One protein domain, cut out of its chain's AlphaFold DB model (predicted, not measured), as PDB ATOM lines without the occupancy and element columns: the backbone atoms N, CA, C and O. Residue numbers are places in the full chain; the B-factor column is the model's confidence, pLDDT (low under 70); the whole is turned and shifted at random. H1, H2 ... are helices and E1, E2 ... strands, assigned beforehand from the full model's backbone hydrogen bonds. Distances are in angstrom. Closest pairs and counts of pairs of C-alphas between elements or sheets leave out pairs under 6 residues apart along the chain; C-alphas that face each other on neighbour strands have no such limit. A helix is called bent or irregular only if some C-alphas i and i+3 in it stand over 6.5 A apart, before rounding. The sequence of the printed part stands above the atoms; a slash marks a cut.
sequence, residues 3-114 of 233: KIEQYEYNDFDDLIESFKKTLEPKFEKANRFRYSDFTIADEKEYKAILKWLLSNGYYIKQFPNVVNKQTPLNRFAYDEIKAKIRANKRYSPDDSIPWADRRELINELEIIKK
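Overview. This is residues 3 to 114 of the 233 residues of an uncharacterized protein of Staphylococcus aureus (UniProt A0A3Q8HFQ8). Two pairs of crossed helices make most of this domain: H1 and H2, nearest to the mean of the C-alphas and packed on each other at a steep tilt, and H4 and H5, which cross about perpendicular. A small sheet of two short strands, E2 and E3, lies near the last residues of H2, with the short helix H3 close to E2, and a long loop, residues 24 to 39, joins H1 to H2. The printed part has 112 residues with five named helices and three named strands, in the order E1, H1, H2, E2, H3, H4, H5, E3; E2 and E3 are antiparallel, and the class is mostly helix. The whole is compact, with a radius of gyration of the C-alphas of 14.0 A and spans of 41 by 35 by 22 A.

Arrangement. The strand E1, residues 7 to 9, pairs with no named strand, but residues 3 to 4 pair antiparallel with residues 7 to 8 of E1. The helix H1, residues 12 to 23, touches H2, residues 40 to 55, at a steep tilt of 46 degrees, and they run opposite ways. Their closest C-alphas are those of Thr 22 and Asp 42, 4.8 A apart, and H2 touches H1 with residues 42 to 49 alone. The strand E2, residues 58 to 60, is the antiparallel neighbour of E3, residues 111 to 113, with 149 degrees between their directions. N 59 and O 112 are 2.8 A apart and N 112 and O 59 are 2.9 A apart, both within hydrogen-bond range. The helix H3, residues 65 to 69, touches H2, and H2 touches it with residues 50 to 54 alone; the closest C-alphas, those of Leu 54 and Val 67, are 5.6 A apart. The helix H4, residues 73 to 89, only just touches H2, with 3 pairs of C-alphas within 8 A, the closest being those of Glu 43 and Leu 73, 6.1 A apart; their lines are about perpendicular, at 80 degrees. H2 is the hub, touching H1, H3 and H4. The helix H5, residues 99 to 107, touches H4, about perpendicular at 80 degrees, with the C-alphas of Ile 81 and Arg 102 closest at 6.9 A. H1 and H5 only just touch, with 3 pairs of C-alphas within 8 A, and they touch only at their ends; the closest C-alphas are those of Lys 20 and Ile 106, 6.1 A apart. H2 and H5 are apart. Every O i to N i+4 pair is within hydrogen-bond range in H2, H3 and H5; in H1 it is 7 of 8 and in H4 11 of 13.

Along the chain. E1 begins at C-alpha 7, at (-18.110, 128.966, -7.293). H1 measures 17.0 A from first to last C-alpha, H2 22.9 A, H4 22.7 A and H5 12.2 A. H2 begins at C-alpha 40, at (-20.222, 116.067, -0.595). H4 is irregular, but only just: the C-alphas of Ala 77 and Glu 80 are 6.51 A apart. H3 and the three strands are short. E3 ends at C-alpha 113, at (-37.406, 134.923, -10.845).

Size, cuts and confidence. The two C-alphas farthest apart are those of Lys 3 and Ser 92, at 42.3 A. The printed part has no cut. The link from H1 to H2, 16 residues, is long, and the link from H4 to H5, 9 residues, is short. The mean pLDDT of the printed part is 87.5; residues 27 to 36, within the long link, are under 70.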
ATOM      1  N   LYS A   3     -20.797 135.137  -9.009       93.31
ATOM      2  CA  LYS A   3     -19.890 134.550  -8.013       93.31
ATOM      3  C   LYS A   3     -20.664 134.193  -6.753       93.31
ATOM      4  O   LYS A   3     -21.334 135.058  -6.183       93.31
ATOM      5  N   ILE A   4     -20.575 132.936  -6.331       93.94
ATOM      6  CA  ILE A   4     -21.257 132.405  -5.149       93.94
ATOM      7  C   ILE A   4     -20.227 131.638  -4.326       93.94
ATOM      8  O   ILE A   4     -19.851 130.529  -4.683       93.94
ATOM      9  N   GLU A   5     -19.770 132.222  -3.218       92.38
ATOM     10  CA  GLU A   5     -18.690 131.643  -2.402       92.38
ATOM     11  C   GLU A   5     -17.449 131.325  -3.269       92.38
ATOM     12  O   GLU A   5     -16.903 132.234  -3.893       92.38
ATOM     13  N   GLN A   6     -17.007 130.063  -3.320       91.81
ATOM     14  CA  GLN A   6     -15.909 129.592  -4.176       91.81
ATOM     15  C   GLN A   6     -16.312 129.250  -5.623       91.81
ATOM     16  O   GLN A   6     -15.447 128.848  -6.401       91.81
ATOM     17  N   TYR A   7     -17.595 129.342  -5.978       95.31
ATOM     18  CA  TYR A   7     -18.110 128.966  -7.293       95.31
ATOM     19  C   TYR A   7     -18.247 130.188  -8.204       95.31
ATOM     20  O   TYR A   7     -18.727 131.249  -7.787       95.31
ATOM     21  N   GLU A   8     -17.853 130.029  -9.465       94.25
ATOM     22  CA  GLU A   8     -17.966 131.056 -10.498       94.25
ATOM     23  C   GLU A   8     -18.732 130.494 -11.696       94.25
ATOM     24  O   GLU A   8     -18.370 129.449 -12.230       94.25
ATOM     25  N   TYR A   9     -19.776 131.212 -12.110       94.31
ATOM     26  CA  TYR A   9     -20.617 130.876 -13.259       94.31
ATOM     27  C   TYR A   9     -20.547 132.008 -14.282       94.31
ATOM     28  O   TYR A   9     -20.566 133.197 -13.921       94.31
ATOM     29  N   ASN A  10     -20.471 131.671 -15.564       91.81
ATOM     30  CA  ASN A  10     -20.331 132.654 -16.639       91.81
ATOM     31  C   ASN A  10     -21.561 133.570 -16.720       91.81
ATOM     32  O   ASN A  10     -21.439 134.804 -16.728       91.81
ATOM     33  N   ASP A  11     -22.740 132.964 -16.660       89.50
ATOM     34  CA  ASP A  11     -24.047 133.602 -16.714       89.50
ATOM     35  C   ASP A  11     -25.075 132.813 -15.880       89.50
ATOM     36  O   ASP A  11     -24.720 131.995 -15.028       89.50
ATOM     37  N   PHE A  12     -26.355 133.144 -16.049       90.50
ATOM     38  CA  PHE A  12     -27.436 132.484 -15.327       90.50
ATOM     39  C   PHE A  12     -27.701 131.067 -15.845       90.50
ATOM     40  O   PHE A  12     -28.002 130.194 -15.038       90.50
ATOM     41  N   ASP A  13     -27.552 130.819 -17.145       92.38
ATOM     42  CA  ASP A  13     -27.813 129.501 -17.727       92.38
ATOM     43  C   ASP A  13     -26.778 128.482 -17.235       92.38
ATOM     44  O   ASP A  13     -27.152 127.386 -16.817       92.38
ATOM     45  N   ASP A  14     -25.509 128.886 -17.150       93.69
ATOM     46  CA  ASP A  14     -24.415 128.101 -16.558       93.69
ATOM     47  C   ASP A  14     -24.680 127.766 -15.075       93.69
ATOM     48  O   ASP A  14     -24.535 126.624 -14.631       93.69
ATOM     49  N   LEU A  15     -25.183 128.740 -14.303       96.44
ATOM     50  CA  LEU A  15     -25.603 128.517 -12.914       96.44
ATOM     51  C   LEU A  15     -26.744 127.494 -12.822       96.44
ATOM     52  O   LEU A  15     -26.710 126.616 -11.955       96.44
ATOM     53  N   ILE A  16     -27.752 127.589 -13.692       95.44
ATOM     54  CA  ILE A  16     -28.889 126.657 -13.712       95.44
ATOM     55  C   ILE A  16     -28.457 125.258 -14.151       95.44
ATOM     56  O   ILE A  16     -28.921 124.270 -13.573       95.44
ATOM     57  N   GLU A  17     -27.563 125.153 -15.130       95.62
ATOM     58  CA  GLU A  17     -27.001 123.875 -15.555       95.62
ATOM     59  C   GLU A  17     -26.226 123.218 -14.406       95.62
ATOM     60  O   GLU A  17     -26.457 122.042 -14.106       95.62
ATOM     61  N   SER A  18     -25.377 123.975 -13.703       96.25
ATOM     62  CA  SER A  18     -24.664 123.448 -12.536       96.25
ATOM     63  C   SER A  18     -25.623 123.045 -11.418       96.25
ATOM     64  O   SER A  18     -25.526 121.940 -10.881       96.25
ATOM     65  N   PHE A  19     -26.637 123.871 -11.131       97.31
ATOM     66  CA  PHE A  19     -27.683 123.537 -10.163       97.31
ATOM     67  C   PHE A  19     -28.354 122.200 -10.494       97.31
ATOM     68  O   PHE A  19     -28.417 121.322  -9.632       97.31
ATOM     69  N   LYS A  20     -28.788 121.996 -11.743       96.56
ATOM     70  CA  LYS A  20     -29.388 120.730 -12.196       96.56
ATOM     71  C   LYS A  20     -28.416 119.555 -12.043       96.56
ATOM     72  O   LYS A  20     -28.817 118.515 -11.520       96.56
ATOM     73  N   LYS A  21     -27.129 119.739 -12.364       94.44
ATOM     74  CA  LYS A  21     -26.081 118.717 -12.170       94.44
ATOM     75  C   LYS A  21     -25.886 118.303 -10.709       94.44
ATOM     76  O   LYS A  21     -25.526 117.148 -10.472       94.44
ATOM     77  N   THR A  22     -26.123 119.187  -9.734       94.50
ATOM     78  CA  THR A  22     -26.076 118.807  -8.303       94.50
ATOM     79  C   THR A  22     -27.234 117.889  -7.891       94.50
ATOM     80  O   THR A  22     -27.101 117.124  -6.938       94.50
ATOM     81  N   LEU A  23     -28.360 117.936  -8.615       94.31
ATOM     82  CA  LEU A  23     -29.567 117.146  -8.336       94.31
ATOM     83  C   LEU A  23     -29.548 115.767  -9.000       94.31
ATOM     84  O   LEU A  23     -30.345 114.896  -8.639       94.31
ATOM     85  N   GLU A  24     -28.698 115.565 -10.005       91.62
ATOM     86  CA  GLU A  24     -28.671 114.312 -10.745       91.62
ATOM     87  C   GLU A  24     -28.129 113.156  -9.899       91.62
ATOM     88  O   GLU A  24     -27.114 113.308  -9.216       91.62
ATOM     89  N   PRO A  25     -28.740 111.960  -9.983       88.31
ATOM     90  CA  PRO A  25     -28.181 110.789  -9.331       88.31
ATOM     91  C   PRO A  25     -26.859 110.374  -9.990       88.31
ATOM     92  O   PRO A  25     -26.779 110.219 -11.216       88.31
ATOM     93  N   LYS A  26     -25.831 110.141  -9.171       82.19
ATOM     94  CA  LYS A  26     -24.474 109.767  -9.593       82.19
ATOM     95  C   LYS A  26     -24.036 108.460  -8.942       82.19
ATOM     96  O   LYS A  26     -24.337 108.170  -7.786       82.19
ATOM     97  N   PHE A  27     -23.255 107.671  -9.680       67.50
ATOM     98  CA  PHE A  27     -22.589 106.484  -9.143       67.50
ATOM     99  C   PHE A  27     -21.085 106.739  -8.983       67.50
ATOM    100  O   PHE A  27     -20.290 106.297  -9.807       67.50
ATOM    101  N   GLU A  28     -20.663 107.431  -7.922       62.56
ATOM    102  CA  GLU A  28     -19.252 107.833  -7.784       62.56
ATOM    103  C   GLU A  28     -18.580 107.244  -6.541       62.56
ATOM    104  O   GLU A  28     -18.848 107.659  -5.428       62.56
ATOM    105  N   LYS A  29     -17.728 106.214  -6.673       56.06
ATOM    106  CA  LYS A  29     -17.165 105.445  -5.529       56.06
ATOM    107  C   LYS A  29     -16.304 106.254  -4.544       56.06
ATOM    108  O   LYS A  29     -16.197 105.816  -3.402       56.06
ATOM    109  N   ALA A  30     -15.747 107.395  -4.937       53.69
ATOM    110  CA  ALA A  30     -14.948 108.258  -4.067       53.69
ATOM    111  C   ALA A  30     -15.789 109.443  -3.546       53.69
ATOM    112  O   ALA A  30     -16.585 109.995  -4.291       53.69
ATOM    113  N   ASN A  31     -15.615 109.841  -2.276       55.03
ATOM    114  CA  ASN A  31     -16.227 111.034  -1.650       55.03
ATOM    115  C   ASN A  31     -17.773 111.090  -1.539       55.03
ATOM    116  O   ASN A  31     -18.378 112.157  -1.686       55.03
ATOM    117  N   ARG A  32     -18.425 109.969  -1.199       55.88
ATOM    118  CA  ARG A  32     -19.874 109.932  -0.910       55.88
ATOM    119  C   ARG A  32     -20.195 110.049   0.583       55.88
ATOM    120  O   ARG A  32     -19.425 109.576   1.421       55.88
ATOM    121  N   PHE A  33     -21.416 110.487   0.894       53.78
ATOM    122  CA  PHE A  33     -22.122 109.930   2.049       53.78
ATOM    123  C   PHE A  33     -22.404 108.445   1.763       53.78
ATOM    124  O   PHE A  33     -22.748 108.059   0.647       53.78
ATOM    125  N   ARG A  34     -22.195 107.559   2.741       48.41
ATOM    126  CA  ARG A  34     -22.428 106.118   2.547       48.41
ATOM    127  C   ARG A  34     -23.866 105.912   2.038       48.41
ATOM    128  O   ARG A  34     -24.797 106.329   2.712       48.41
ATOM    129  N   TYR A  35     -24.027 105.273   0.875       54.50
ATOM    130  CA  TYR A  35     -25.333 104.993   0.252       54.50
ATOM    131  C   TYR A  35     -26.148 106.222  -0.214       54.50
ATOM    132  O   TYR A  35     -27.374 106.170  -0.197       54.50
ATOM    133  N   SER A  36     -25.502 107.308  -0.664       65.62
ATOM    134  CA  SER A  36     -26.187 108.427  -1.336       65.62
ATOM    135  C   SER A  36     -26.037 108.405  -2.860       65.62
ATOM    136  O   SER A  36     -25.042 107.919  -3.404       65.62
ATOM    137  N   ASP A  37     -27.019 109.010  -3.530       77.25
ATOM    138  CA  ASP A  37     -27.005 109.317  -4.966       77.25
ATOM    139  C   ASP A  37     -26.156 110.565  -5.303       77.25
ATOM    140  O   ASP A  37     -26.077 110.950  -6.465       77.25
ATOM    141  N   PHE A  38     -25.541 111.203  -4.298       83.94
ATOM    142  CA  PHE A  38     -24.897 112.522  -4.393       83.94
ATOM    143  C   PHE A  38     -23.554 112.556  -3.658       83.94
ATOM    144  O   PHE A  38     -23.329 111.776  -2.722       83.94
ATOM    145  N   THR A  39     -22.682 113.485  -4.041       86.44
ATOM    146  CA  THR A  39     -21.381 113.714  -3.397       86.44
ATOM    147  C   THR A  39     -21.434 114.834  -2.355       86.44
ATOM    148  O   THR A  39     -22.360 115.642  -2.316       86.44
ATOM    149  N   ILE A  40     -20.393 114.930  -1.521       85.44
ATOM    150  CA  ILE A  40     -20.222 116.067  -0.595       85.44
ATOM    151  C   ILE A  40     -20.047 117.390  -1.368       85.44
ATOM    152  O   ILE A  40     -20.440 118.448  -0.879       85.44
ATOM    153  N   ALA A  41     -19.441 117.344  -2.559       88.50
ATOM    154  CA  ALA A  41     -19.273 118.520  -3.409       88.50
ATOM    155  C   ALA A  41     -20.627 119.026  -3.928       88.50
ATOM    156  O   ALA A  41     -20.885 120.226  -3.836       88.50
ATOM    157  N   ASP A  42     -21.504 118.108  -4.354       91.38
ATOM    158  CA  ASP A  42     -22.869 118.430  -4.789       91.38
ATOM    159  C   ASP A  42     -23.655 119.116  -3.677       91.38
ATOM    160  O   ASP A  42     -24.290 120.136  -3.912       91.38
ATOM    161  N   GLU A  43     -23.587 118.598  -2.446       91.12
ATOM    162  CA  GLU A  43     -24.313 119.189  -1.319       91.12
ATOM    163  C   GLU A  43     -23.844 120.615  -1.004       91.12
ATOM    164  O   GLU A  43     -24.665 121.497  -0.741       91.12
ATOM    165  N   LYS A  44     -22.528 120.857  -1.052       93.75
ATOM    166  CA  LYS A  44     -21.963 122.192  -0.820       93.75
ATOM    167  C   LYS A  44     -22.391 123.180  -1.899       93.75
ATOM    168  O   LYS A  44     -22.858 124.268  -1.563       93.75
ATOM    169  N   GLU A  45     -22.267 122.794  -3.166       96.25
ATOM    170  CA  GLU A  45     -22.629 123.651  -4.294       96.25
ATOM    171  C   GLU A  45     -24.136 123.910  -4.333       96.25
ATOM    172  O   GLU A  45     -24.565 125.062  -4.385       96.25
ATOM    173  N   TYR A  46     -24.946 122.859  -4.183       96.75
ATOM    174  CA  TYR A  46     -26.400 122.959  -4.094       96.75
ATOM    175  C   TYR A  46     -26.825 123.963  -3.024       96.75
ATOM    176  O   TYR A  46     -27.644 124.842  -3.286       96.75
ATOM    177  N   LYS A  47     -26.252 123.866  -1.819       96.19
ATOM    178  CA  LYS A  47     -26.590 124.760  -0.708       96.19
ATOM    179  C   LYS A  47     -26.216 126.212  -1.010       96.19
ATOM    180  O   LYS A  47     -26.997 127.112  -0.691       96.19
ATOM    181  N   ALA A  48     -25.057 126.439  -1.628       97.50
ATOM    182  CA  ALA A  48     -24.613 127.767  -2.034       97.50
ATOM    183  C   ALA A  48     -25.564 128.376  -3.081       97.50
ATOM    184  O   ALA A  48     -26.069 129.488  -2.889       97.50
ATOM    185  N   ILE A  49     -25.894 127.619  -4.135       97.81
ATOM    186  CA  ILE A  49     -26.824 128.060  -5.182       97.81
ATOM    187  C   ILE A  49     -28.234 128.274  -4.611       97.81
ATOM    188  O   ILE A  49     -28.844 129.309  -4.868       97.81
ATOM    189  N   LEU A  50     -28.760 127.356  -3.793       96.88
ATOM    190  CA  LEU A  50     -30.118 127.451  -3.240       96.88
ATOM    191  C   LEU A  50     -30.295 128.689  -2.349       96.88
ATOM    192  O   LEU A  50     -31.339 129.352  -2.390       96.88
ATOM    193  N   LYS A  51     -29.270 129.036  -1.567       96.44
ATOM    194  CA  LYS A  51     -29.247 130.266  -0.766       96.44
ATOM    195  C   LYS A  51     -29.199 131.511  -1.649       96.44
ATOM    196  O   LYS A  51     -29.874 132.503  -1.357       96.44
ATOM    197  N   TRP A  52     -28.425 131.464  -2.732       96.62
ATOM    198  CA  TRP A  52     -28.366 132.547  -3.708       96.62
ATOM    199  C   TRP A  52     -29.709 132.742  -4.423       96.62
ATOM    200  O   TRP A  52     -30.175 133.878  -4.513       96.62
ATOM    201  N   LEU A  53     -30.378 131.662  -4.843       95.06
ATOM    202  CA  LEU A  53     -31.709 131.708  -5.457       95.06
ATOM    203  C   LEU A  53     -32.720 132.384  -4.526       95.06
ATOM    204  O   LEU A  53     -33.426 133.289  -4.964       95.06
ATOM    205  N   LEU A  54     -32.738 132.022  -3.238       92.25
ATOM    206  CA  LEU A  54     -33.601 132.672  -2.245       92.25
ATOM    207  C   LEU A  54     -33.300 134.169  -2.124       92.25
ATOM    208  O   LEU A  54     -34.212 134.991  -2.195       92.25
ATOM    209  N   SER A  55     -32.020 134.518  -1.983       91.44
ATOM    210  CA  SER A  55     -31.577 135.906  -1.786       91.44
ATOM    211  C   SER A  55     -31.860 136.800  -2.997       91.44
ATOM    212  O   SER A  55     -32.020 138.006  -2.842       91.44
ATOM    213  N   ASN A  56     -31.947 136.215  -4.195       88.44
ATOM    214  CA  ASN A  56     -32.243 136.926  -5.441       88.44
ATOM    215  C   ASN A  56     -33.700 136.747  -5.904       88.44
ATOM    216  O   ASN A  56     -34.046 137.136  -7.022       88.44
ATOM    217  N   GLY A  57     -34.553 136.178  -5.047       87.88
ATOM    218  CA  GLY A  57     -35.987 136.078  -5.273       87.88
ATOM    219  C   GLY A  57     -36.388 135.065  -6.339       87.88
ATOM    220  O   GLY A  57     -37.390 135.277  -6.996       87.88
ATOM    221  N   TYR A  58     -35.651 133.981  -6.548       90.69
ATOM    222  CA  TYR A  58     -36.035 132.916  -7.480       90.69
ATOM    223  C   TYR A  58     -36.854 131.814  -6.792       90.69
ATOM    224  O   TYR A  58     -36.792 131.629  -5.575       90.69
ATOM    225  N   TYR A  59     -37.618 131.057  -7.576       90.19
ATOM    226  CA  TYR A  59     -38.291 129.828  -7.155       90.19
ATOM    227  C   TYR A  59     -38.237 128.774  -8.266       90.19
ATOM    228  O   TYR A  59     -37.968 129.087  -9.424       90.19
ATOM    229  N   ILE A  60     -38.486 127.514  -7.911       92.94
ATOM    230  CA  ILE A  60     -38.572 126.403  -8.866       92.94
ATOM    231  C   ILE A  60     -40.054 126.157  -9.134       92.94
ATOM    232  O   ILE A  60     -40.779 125.784  -8.213       92.94
ATOM    233  N   LYS A  61     -40.526 126.350 -10.365       88.06
ATOM    234  CA  LYS A  61     -41.960 126.290 -10.709       88.06
ATOM    235  C   LYS A  61     -42.620 124.970 -10.309       88.06
ATOM    236  O   LYS A  61     -43.712 124.959  -9.751       88.06
ATOM    237  N   GLN A  62     -41.941 123.853 -10.549       90.88
ATOM    238  CA  GLN A  62     -42.439 122.513 -10.239       90.88
ATOM    239  C   GLN A  62     -42.415 122.209  -8.731       90.88
ATOM    240  O   GLN A  62     -43.148 121.325  -8.279       90.88
ATOM    241  N   PHE A  63     -41.602 122.953  -7.965       88.75
ATOM    242  CA  PHE A  63     -41.398 122.801  -6.521       88.75
ATOM    243  C   PHE A  63     -41.279 124.170  -5.812       88.75
ATOM    244  O   PHE A  63     -40.205 124.521  -5.305       88.75
ATOM    245  N   PRO A  64     -42.369 124.961  -5.732       82.25
ATOM    246  CA  PRO A  64     -42.296 126.381  -5.352       82.25
ATOM    247  C   PRO A  64     -41.703 126.650  -3.963       82.25
ATOM    248  O   PRO A  64     -41.118 127.701  -3.709       82.25
ATOM    249  N   ASN A  65     -41.818 125.677  -3.058       82.19
ATOM    250  CA  ASN A  65     -41.410 125.819  -1.663       82.19
ATOM    251  C   ASN A  65     -39.950 125.443  -1.383       82.19
ATOM    252  O   ASN A  65     -39.456 125.772  -0.307       82.19
ATOM    253  N   VAL A  66     -39.254 124.781  -2.311       89.00
ATOM    254  CA  VAL A  66     -37.897 124.250  -2.078       89.00
ATOM    255  C   VAL A  66     -36.895 125.361  -1.783       89.00
ATOM    256  O   VAL A  66     -36.132 125.275  -0.820       89.00
ATOM    257  N   VAL A  67     -36.947 126.444  -2.561       89.06
ATOM    258  CA  VAL A  67     -36.062 127.602  -2.374       89.06
ATOM    259  C   VAL A  67     -36.409 128.351  -1.086       89.06
ATOM    260  O   VAL A  67     -35.516 128.648  -0.296       89.06
ATOM    261  N   ASN A  68     -37.698 128.594  -0.817       82.06
ATOM    262  CA  ASN A  68     -38.144 129.300   0.393       82.06
ATOM    263  C   ASN A  68     -37.765 128.545   1.677       82.06
ATOM    264  O   ASN A  68     -37.323 129.155   2.646       82.06
ATOM    265  N   LYS A  69     -37.921 127.216   1.686       83.50
ATOM    266  CA  LYS A  69     -37.605 126.369   2.847       83.50
ATOM    267  C   LYS A  69     -36.120 126.058   2.986       83.50
ATOM    268  O   LYS A  69     -35.738 125.477   3.997       83.50
ATOM    269  N   GLN A  70     -35.309 126.408   1.984       90.25
ATOM    270  CA  GLN A  70     -33.920 125.961   1.886       90.25
ATOM    271  C   GLN A  70     -33.829 124.435   2.057       90.25
ATOM    272  O   GLN A  70     -33.044 123.930   2.863       90.25
ATOM    273  N   THR A  71     -34.707 123.707   1.356       88.56
ATOM    274  CA  THR A  71     -34.832 122.254   1.494       88.56
ATOM    275  C   THR A  71     -33.471 121.584   1.259       88.56
ATOM    276  O   THR A  71     -32.822 121.891   0.267       88.56
ATOM    277  N   PRO A  72     -33.016 120.667   2.129       92.25
ATOM    278  CA  PRO A  72     -31.749 119.961   1.935       92.25
ATOM    279  C   PRO A  72     -31.706 119.117   0.651       92.25
ATOM    280  O   PRO A  72     -32.735 118.583   0.228       92.25
ATOM    281  N   LEU A  73     -30.506 118.928   0.079       91.88
ATOM    282  CA  LEU A  73     -30.304 118.210  -1.190       91.88
ATOM    283  C   LEU A  73     -30.927 116.813  -1.173       91.88
ATOM    284  O   LEU A  73     -31.649 116.451  -2.095       91.88
ATOM    285  N   ASN A  74     -30.687 116.035  -0.114       87.75
ATOM    286  CA  ASN A  74     -31.223 114.680   0.003       87.75
ATOM    287  C   ASN A  74     -32.757 114.675  -0.047       87.75
ATOM    288  O   ASN A  74     -33.337 113.903  -0.799       87.75
ATOM    289  N   ARG A  75     -33.417 115.577   0.681       89.56
ATOM    290  CA  ARG A  75     -34.877 115.674   0.688       89.56
ATOM    291  C   ARG A  75     -35.416 116.116  -0.668       89.56
ATOM    292  O   ARG A  75     -36.373 115.528  -1.163       89.56
ATOM    293  N   PHE A  76     -34.805 117.120  -1.290       93.19
ATOM    294  CA  PHE A  76     -35.291 117.612  -2.575       93.19
ATOM    295  C   PHE A  76     -35.024 116.609  -3.708       93.19
ATOM    296  O   PHE A  76     -35.957 116.119  -4.344       93.19
ATOM    297  N   ALA A  77     -33.757 116.260  -3.931       88.81
ATOM    298  CA  ALA A  77     -33.327 115.461  -5.073       88.81
ATOM    299  C   ALA A  77     -33.680 113.964  -4.961       88.81
ATOM    300  O   ALA A  77     -33.676 113.246  -5.972       88.81
ATOM    301  N   TYR A  78     -33.980 113.471  -3.752       85.81
ATOM    302  CA  TYR A  78     -34.441 112.101  -3.526       85.81
ATOM    303  C   TYR A  78     -35.942 112.042  -3.238       85.81
ATOM    304  O   TYR A  78     -36.670 111.477  -4.049       85.81
ATOM    305  N   ASP A  79     -36.421 112.618  -2.133       87.00
ATOM    306  CA  ASP A  79     -37.809 112.410  -1.692       87.00
ATOM    307  C   ASP A  79     -38.815 113.156  -2.577       87.00
ATOM    308  O   ASP A  79     -39.730 112.545  -3.134       87.00
ATOM    309  N   GLU A  80     -38.641 114.470  -2.747       90.12
ATOM    310  CA  GLU A  80     -39.622 115.315  -3.439       90.12
ATOM    311  C   GLU A  80     -39.666 115.033  -4.948       90.12
ATOM    312  O   GLU A  80     -40.753 114.877  -5.515       90.12
ATOM    313  N   ILE A  81     -38.505 114.874  -5.595       92.00
ATOM    314  CA  ILE A  81     -38.428 114.494  -7.016       92.00
ATOM    315  C   ILE A  81     -39.065 113.119  -7.257       92.00
ATOM    316  O   ILE A  81     -39.881 112.978  -8.171       92.00
ATOM    317  N   LYS A  82     -38.764 112.103  -6.434       89.62
ATOM    318  CA  LYS A  82     -39.373 110.769  -6.598       89.62
ATOM    319  C   LYS A  82     -40.875 110.795  -6.353       89.62
ATOM    320  O   LYS A  82     -41.609 110.162  -7.109       89.62
ATOM    321  N   ALA A  83     -41.336 111.528  -5.340       88.81
ATOM    322  CA  ALA A  83     -42.761 111.681  -5.062       88.81
ATOM    323  C   ALA A  83     -43.500 112.310  -6.253       88.81
ATOM    324  O   ALA A  83     -44.553 111.810  -6.654       88.81
ATOM    325  N   LYS A  84     -42.921 113.346  -6.876       90.56
ATOM    326  CA  LYS A  84     -43.495 113.990  -8.065       90.56
ATOM    327  C   LYS A  84     -43.564 113.037  -9.262       90.56
ATOM    328  O   LYS A  84     -44.608 112.947  -9.900       90.56
ATOM    329  N   ILE A  85     -42.499 112.282  -9.537       91.19
ATOM    330  CA  ILE A  85     -42.478 111.299 -10.636       91.19
ATOM    331  C   ILE A  85     -43.503 110.194 -10.394       91.19
ATOM    332  O   ILE A  85     -44.243 109.832 -11.306       91.19
ATOM    333  N   ARG A  86     -43.580 109.682  -9.161       88.50
ATOM    334  CA  ARG A  86     -44.542 108.650  -8.772       88.50
ATOM    335  C   ARG A  86     -45.980 109.112  -9.010       88.50
ATOM    336  O   ARG A  86     -46.754 108.363  -9.599       88.50
ATOM    337  N   ALA A  87     -46.302 110.352  -8.641       85.12
ATOM    338  CA  ALA A  87     -47.607 110.951  -8.913       85.12
ATOM    339  C   ALA A  87     -47.874 111.122 -10.422       85.12
ATOM    340  O   ALA A  87     -48.952 110.767 -10.895       85.12
ATOM    341  N   ASN A  88     -46.890 111.608 -11.187       87.44
ATOM    342  CA  ASN A  88     -47.050 111.896 -12.616       87.44
ATOM    343  C   ASN A  88     -47.163 110.624 -13.478       87.44
ATOM    344  O   ASN A  88     -48.008 110.555 -14.366       87.44
ATOM    345  N   LYS A  89     -46.319 109.617 -13.222       87.94
ATOM    346  CA  LYS A  89     -46.223 108.378 -14.019       87.94
ATOM    347  C   LYS A  89     -46.999 107.197 -13.416       87.94
ATOM    348  O   LYS A  89     -46.985 106.113 -13.986       87.94
ATOM    349  N   ARG A  90     -47.706 107.411 -12.296       83.88
ATOM    350  CA  ARG A  90     -48.530 106.409 -11.587       83.88
ATOM    351  C   ARG A  90     -47.761 105.140 -11.192       83.88
ATOM    352  O   ARG A  90     -48.297 104.039 -11.277       83.88
ATOM    353  N   TYR A  91     -46.516 105.299 -10.743       85.75
ATOM    354  CA  TYR A  91     -45.764 104.196 -10.137       85.75
ATOM    355  C   TYR A  91     -46.434 103.731  -8.839       85.75
ATOM    356  O   TYR A  91     -46.962 104.545  -8.073       85.75
ATOM    357  N   SER A  92     -46.350 102.437  -8.544       86.19
ATOM    358  CA  SER A  92     -46.807 101.878  -7.270       86.19
ATOM    359  C   SER A  92     -45.925 102.381  -6.119       86.19
ATOM    360  O   SER A  92     -44.767 102.741  -6.358       86.19
ATOM    361  N   PRO A  93     -46.408 102.412  -4.862       78.06
ATOM    362  CA  PRO A  93     -45.644 102.891  -3.700       78.06
ATOM    363  C   PRO A  93     -44.298 102.189  -3.468       78.06
ATOM    364  O   PRO A  93     -43.378 102.814  -2.942       78.06
ATOM    365  N   ASP A  94     -44.173 100.943  -3.922       80.81
ATOM    366  CA  ASP A  94     -42.979 100.110  -3.730       80.81
ATOM    367  C   ASP A  94     -42.005 100.143  -4.919       80.81
ATOM    368  O   ASP A  94     -40.865  99.694  -4.806       80.81
ATOM    369  N   ASP A  95     -42.415 100.710  -6.058       82.50
ATOM    370  CA  ASP A  95     -41.581 100.732  -7.260       82.50
ATOM    371  C   ASP A  95     -40.311 101.576  -7.068       82.50
ATOM    372  O   ASP A  95     -40.317 102.691  -6.534       82.50
ATOM    373  N   SER A  96     -39.182 101.077  -7.563       85.00
ATOM    374  CA  SER A  96     -37.992 101.916  -7.682       85.00
ATOM    375  C   SER A  96     -38.180 102.893  -8.838       85.00
ATOM    376  O   SER A  96     -38.485 102.476  -9.951       85.00
ATOM    377  N   ILE A  97     -37.970 104.188  -8.591       88.62
ATOM    378  CA  ILE A  97     -38.021 105.208  -9.643       88.62
ATOM    379  C   ILE A  97     -36.709 105.181 -10.446       88.62
ATOM    380  O   ILE A  97     -35.645 105.437  -9.859       88.62
ATOM    381  N   PRO A  98     -36.754 104.913 -11.765       90.50
ATOM    382  CA  PRO A  98     -35.575 104.918 -12.621       90.50
ATOM    383  C   PRO A  98     -34.816 106.248 -12.591       90.50
ATOM    384  O   PRO A  98     -35.386 107.335 -12.499       90.50
ATOM    385  N   TRP A  99     -33.491 106.179 -12.721       91.44
ATOM    386  CA  TRP A  99     -32.655 107.379 -12.808       91.44
ATOM    387  C   TRP A  99     -32.934 108.212 -14.062       91.44
ATOM    388  O   TRP A  99     -32.763 109.425 -14.017       91.44
ATOM    389  N   ALA A 100     -33.372 107.581 -15.156       91.94
ATOM    390  CA  ALA A 100     -33.749 108.283 -16.380       91.94
ATOM    391  C   ALA A 100     -34.917 109.250 -16.133       91.94
ATOM    392  O   ALA A 100     -34.790 110.429 -16.443       91.94
ATOM    393  N   ASP A 101     -35.978 108.792 -15.464       92.94
ATOM    394  CA  ASP A 101     -37.146 109.628 -15.147       92.94
ATOM    395  C   ASP A 101     -36.802 110.766 -14.181       92.94
ATOM    396  O   ASP A 101     -37.370 111.855 -14.244       92.94
ATOM    397  N   ARG A 102     -35.836 110.533 -13.283       92.56
ATOM    398  CA  ARG A 102     -35.313 111.586 -12.403       92.56
ATOM    399  C   ARG A 102     -34.597 112.664 -13.198       92.56
ATOM    400  O   ARG A 102     -34.876 113.837 -12.986       92.56
ATOM    401  N   ARG A 103     -33.699 112.273 -14.104       93.94
ATOM    402  CA  ARG A 103     -32.971 113.217 -14.963       93.94
ATOM    403  C   ARG A 103     -33.908 113.972 -15.901       93.94
ATOM    404  O   ARG A 103     -33.714 115.165 -16.089       93.94
ATOM    405  N   GLU A 104     -34.935 113.309 -16.425       95.06
ATOM    406  CA  GLU A 104     -35.987 113.941 -17.228       95.06
ATOM    407  C   GLU A 104     -36.659 115.084 -16.448       95.06
ATOM    408  O   GLU A 104     -36.572 116.236 -16.870       95.06
ATOM    409  N   LEU A 105     -37.194 114.812 -15.250       94.81
ATOM    410  CA  LEU A 105     -37.830 115.853 -14.432       94.81
ATOM    411  C   LEU A 105     -36.849 116.956 -13.993       94.81
ATOM    412  O   LEU A 105     -37.231 118.123 -13.924       94.81
ATOM    413  N   ILE A 106     -35.593 116.614 -13.685       96.12
ATOM    414  CA  ILE A 106     -34.550 117.595 -13.330       96.12
ATOM    415  C   ILE A 106     -34.283 118.552 -14.501       96.12
ATOM    416  O   ILE A 106     -34.188 119.767 -14.302       96.12
ATOM    417  N   ASN A 107     -34.200 118.023 -15.721       95.25
ATOM    418  CA  ASN A 107     -33.981 118.822 -16.924       95.25
ATOM    419  C   ASN A 107     -35.156 119.757 -17.217       95.25
ATOM    420  O   ASN A 107     -34.933 120.884 -17.663       95.25
ATOM    421  N   GLU A 108     -36.375 119.343 -16.885       95.00
ATOM    422  CA  GLU A 108     -37.591 120.147 -17.026       95.00
ATOM    423  C   GLU A 108     -37.755 121.236 -15.956       95.00
ATOM    424  O   GLU A 108     -38.644 122.078 -16.087       95.00
ATOM    425  N   LEU A 109     -36.932 121.258 -14.897       95.62
ATOM    426  CA  LEU A 109     -37.067 122.276 -13.854       95.62
ATOM    427  C   LEU A 109     -36.935 123.683 -14.443       95.62
ATOM    428  O   LEU A 109     -35.925 124.028 -15.069       95.62
ATOM    429  N   GLU A 110     -37.950 124.501 -14.179       93.56
ATOM    430  CA  GLU A 110     -38.008 125.910 -14.549       93.56
ATOM    431  C   GLU A 110     -37.685 126.743 -13.303       93.56
ATOM    432  O   GLU A 110     -38.459 126.765 -12.339       93.56
ATOM    433  N   ILE A 111     -36.533 127.420 -13.307       93.94
ATOM    434  CA  ILE A 111     -36.151 128.363 -12.253       93.94
ATOM    435  C   ILE A 111     -36.596 129.755 -12.685       93.94
ATOM    436  O   ILE A 111     -36.062 130.331 -13.631       93.94
ATOM    437  N   ILE A 112     -37.586 130.289 -11.984       87.56
ATOM    438  CA  ILE A 112     -38.259 131.534 -12.340       87.56
ATOM    439  C   ILE A 112     -37.909 132.582 -11.295       87.56
ATOM    440  O   ILE A 112     -37.984 132.334 -10.090       87.56
ATOM    441  N   LYS A 113     -37.514 133.776 -11.744       87.12
ATOM    442  CA  LYS A 113     -37.406 134.923 -10.845       87.12
ATOM    443  C   LYS A 113     -38.819 135.274 -10.411       87.12
ATOM    444  O   LYS A 113     -39.671 135.478 -11.270       87.12
ATOM    445  N   LYS A 114     -39.082 135.359  -9.108       73.69
ATOM    446  CA  LYS A 114     -40.275 136.045  -8.614       73.69
ATOM    447  C   LYS A 114     -40.205 137.436  -9.226       73.69
ATOM    448  O   LYS A 114     -39.366 138.247  -8.832       73.69
TER     449      LYS A 114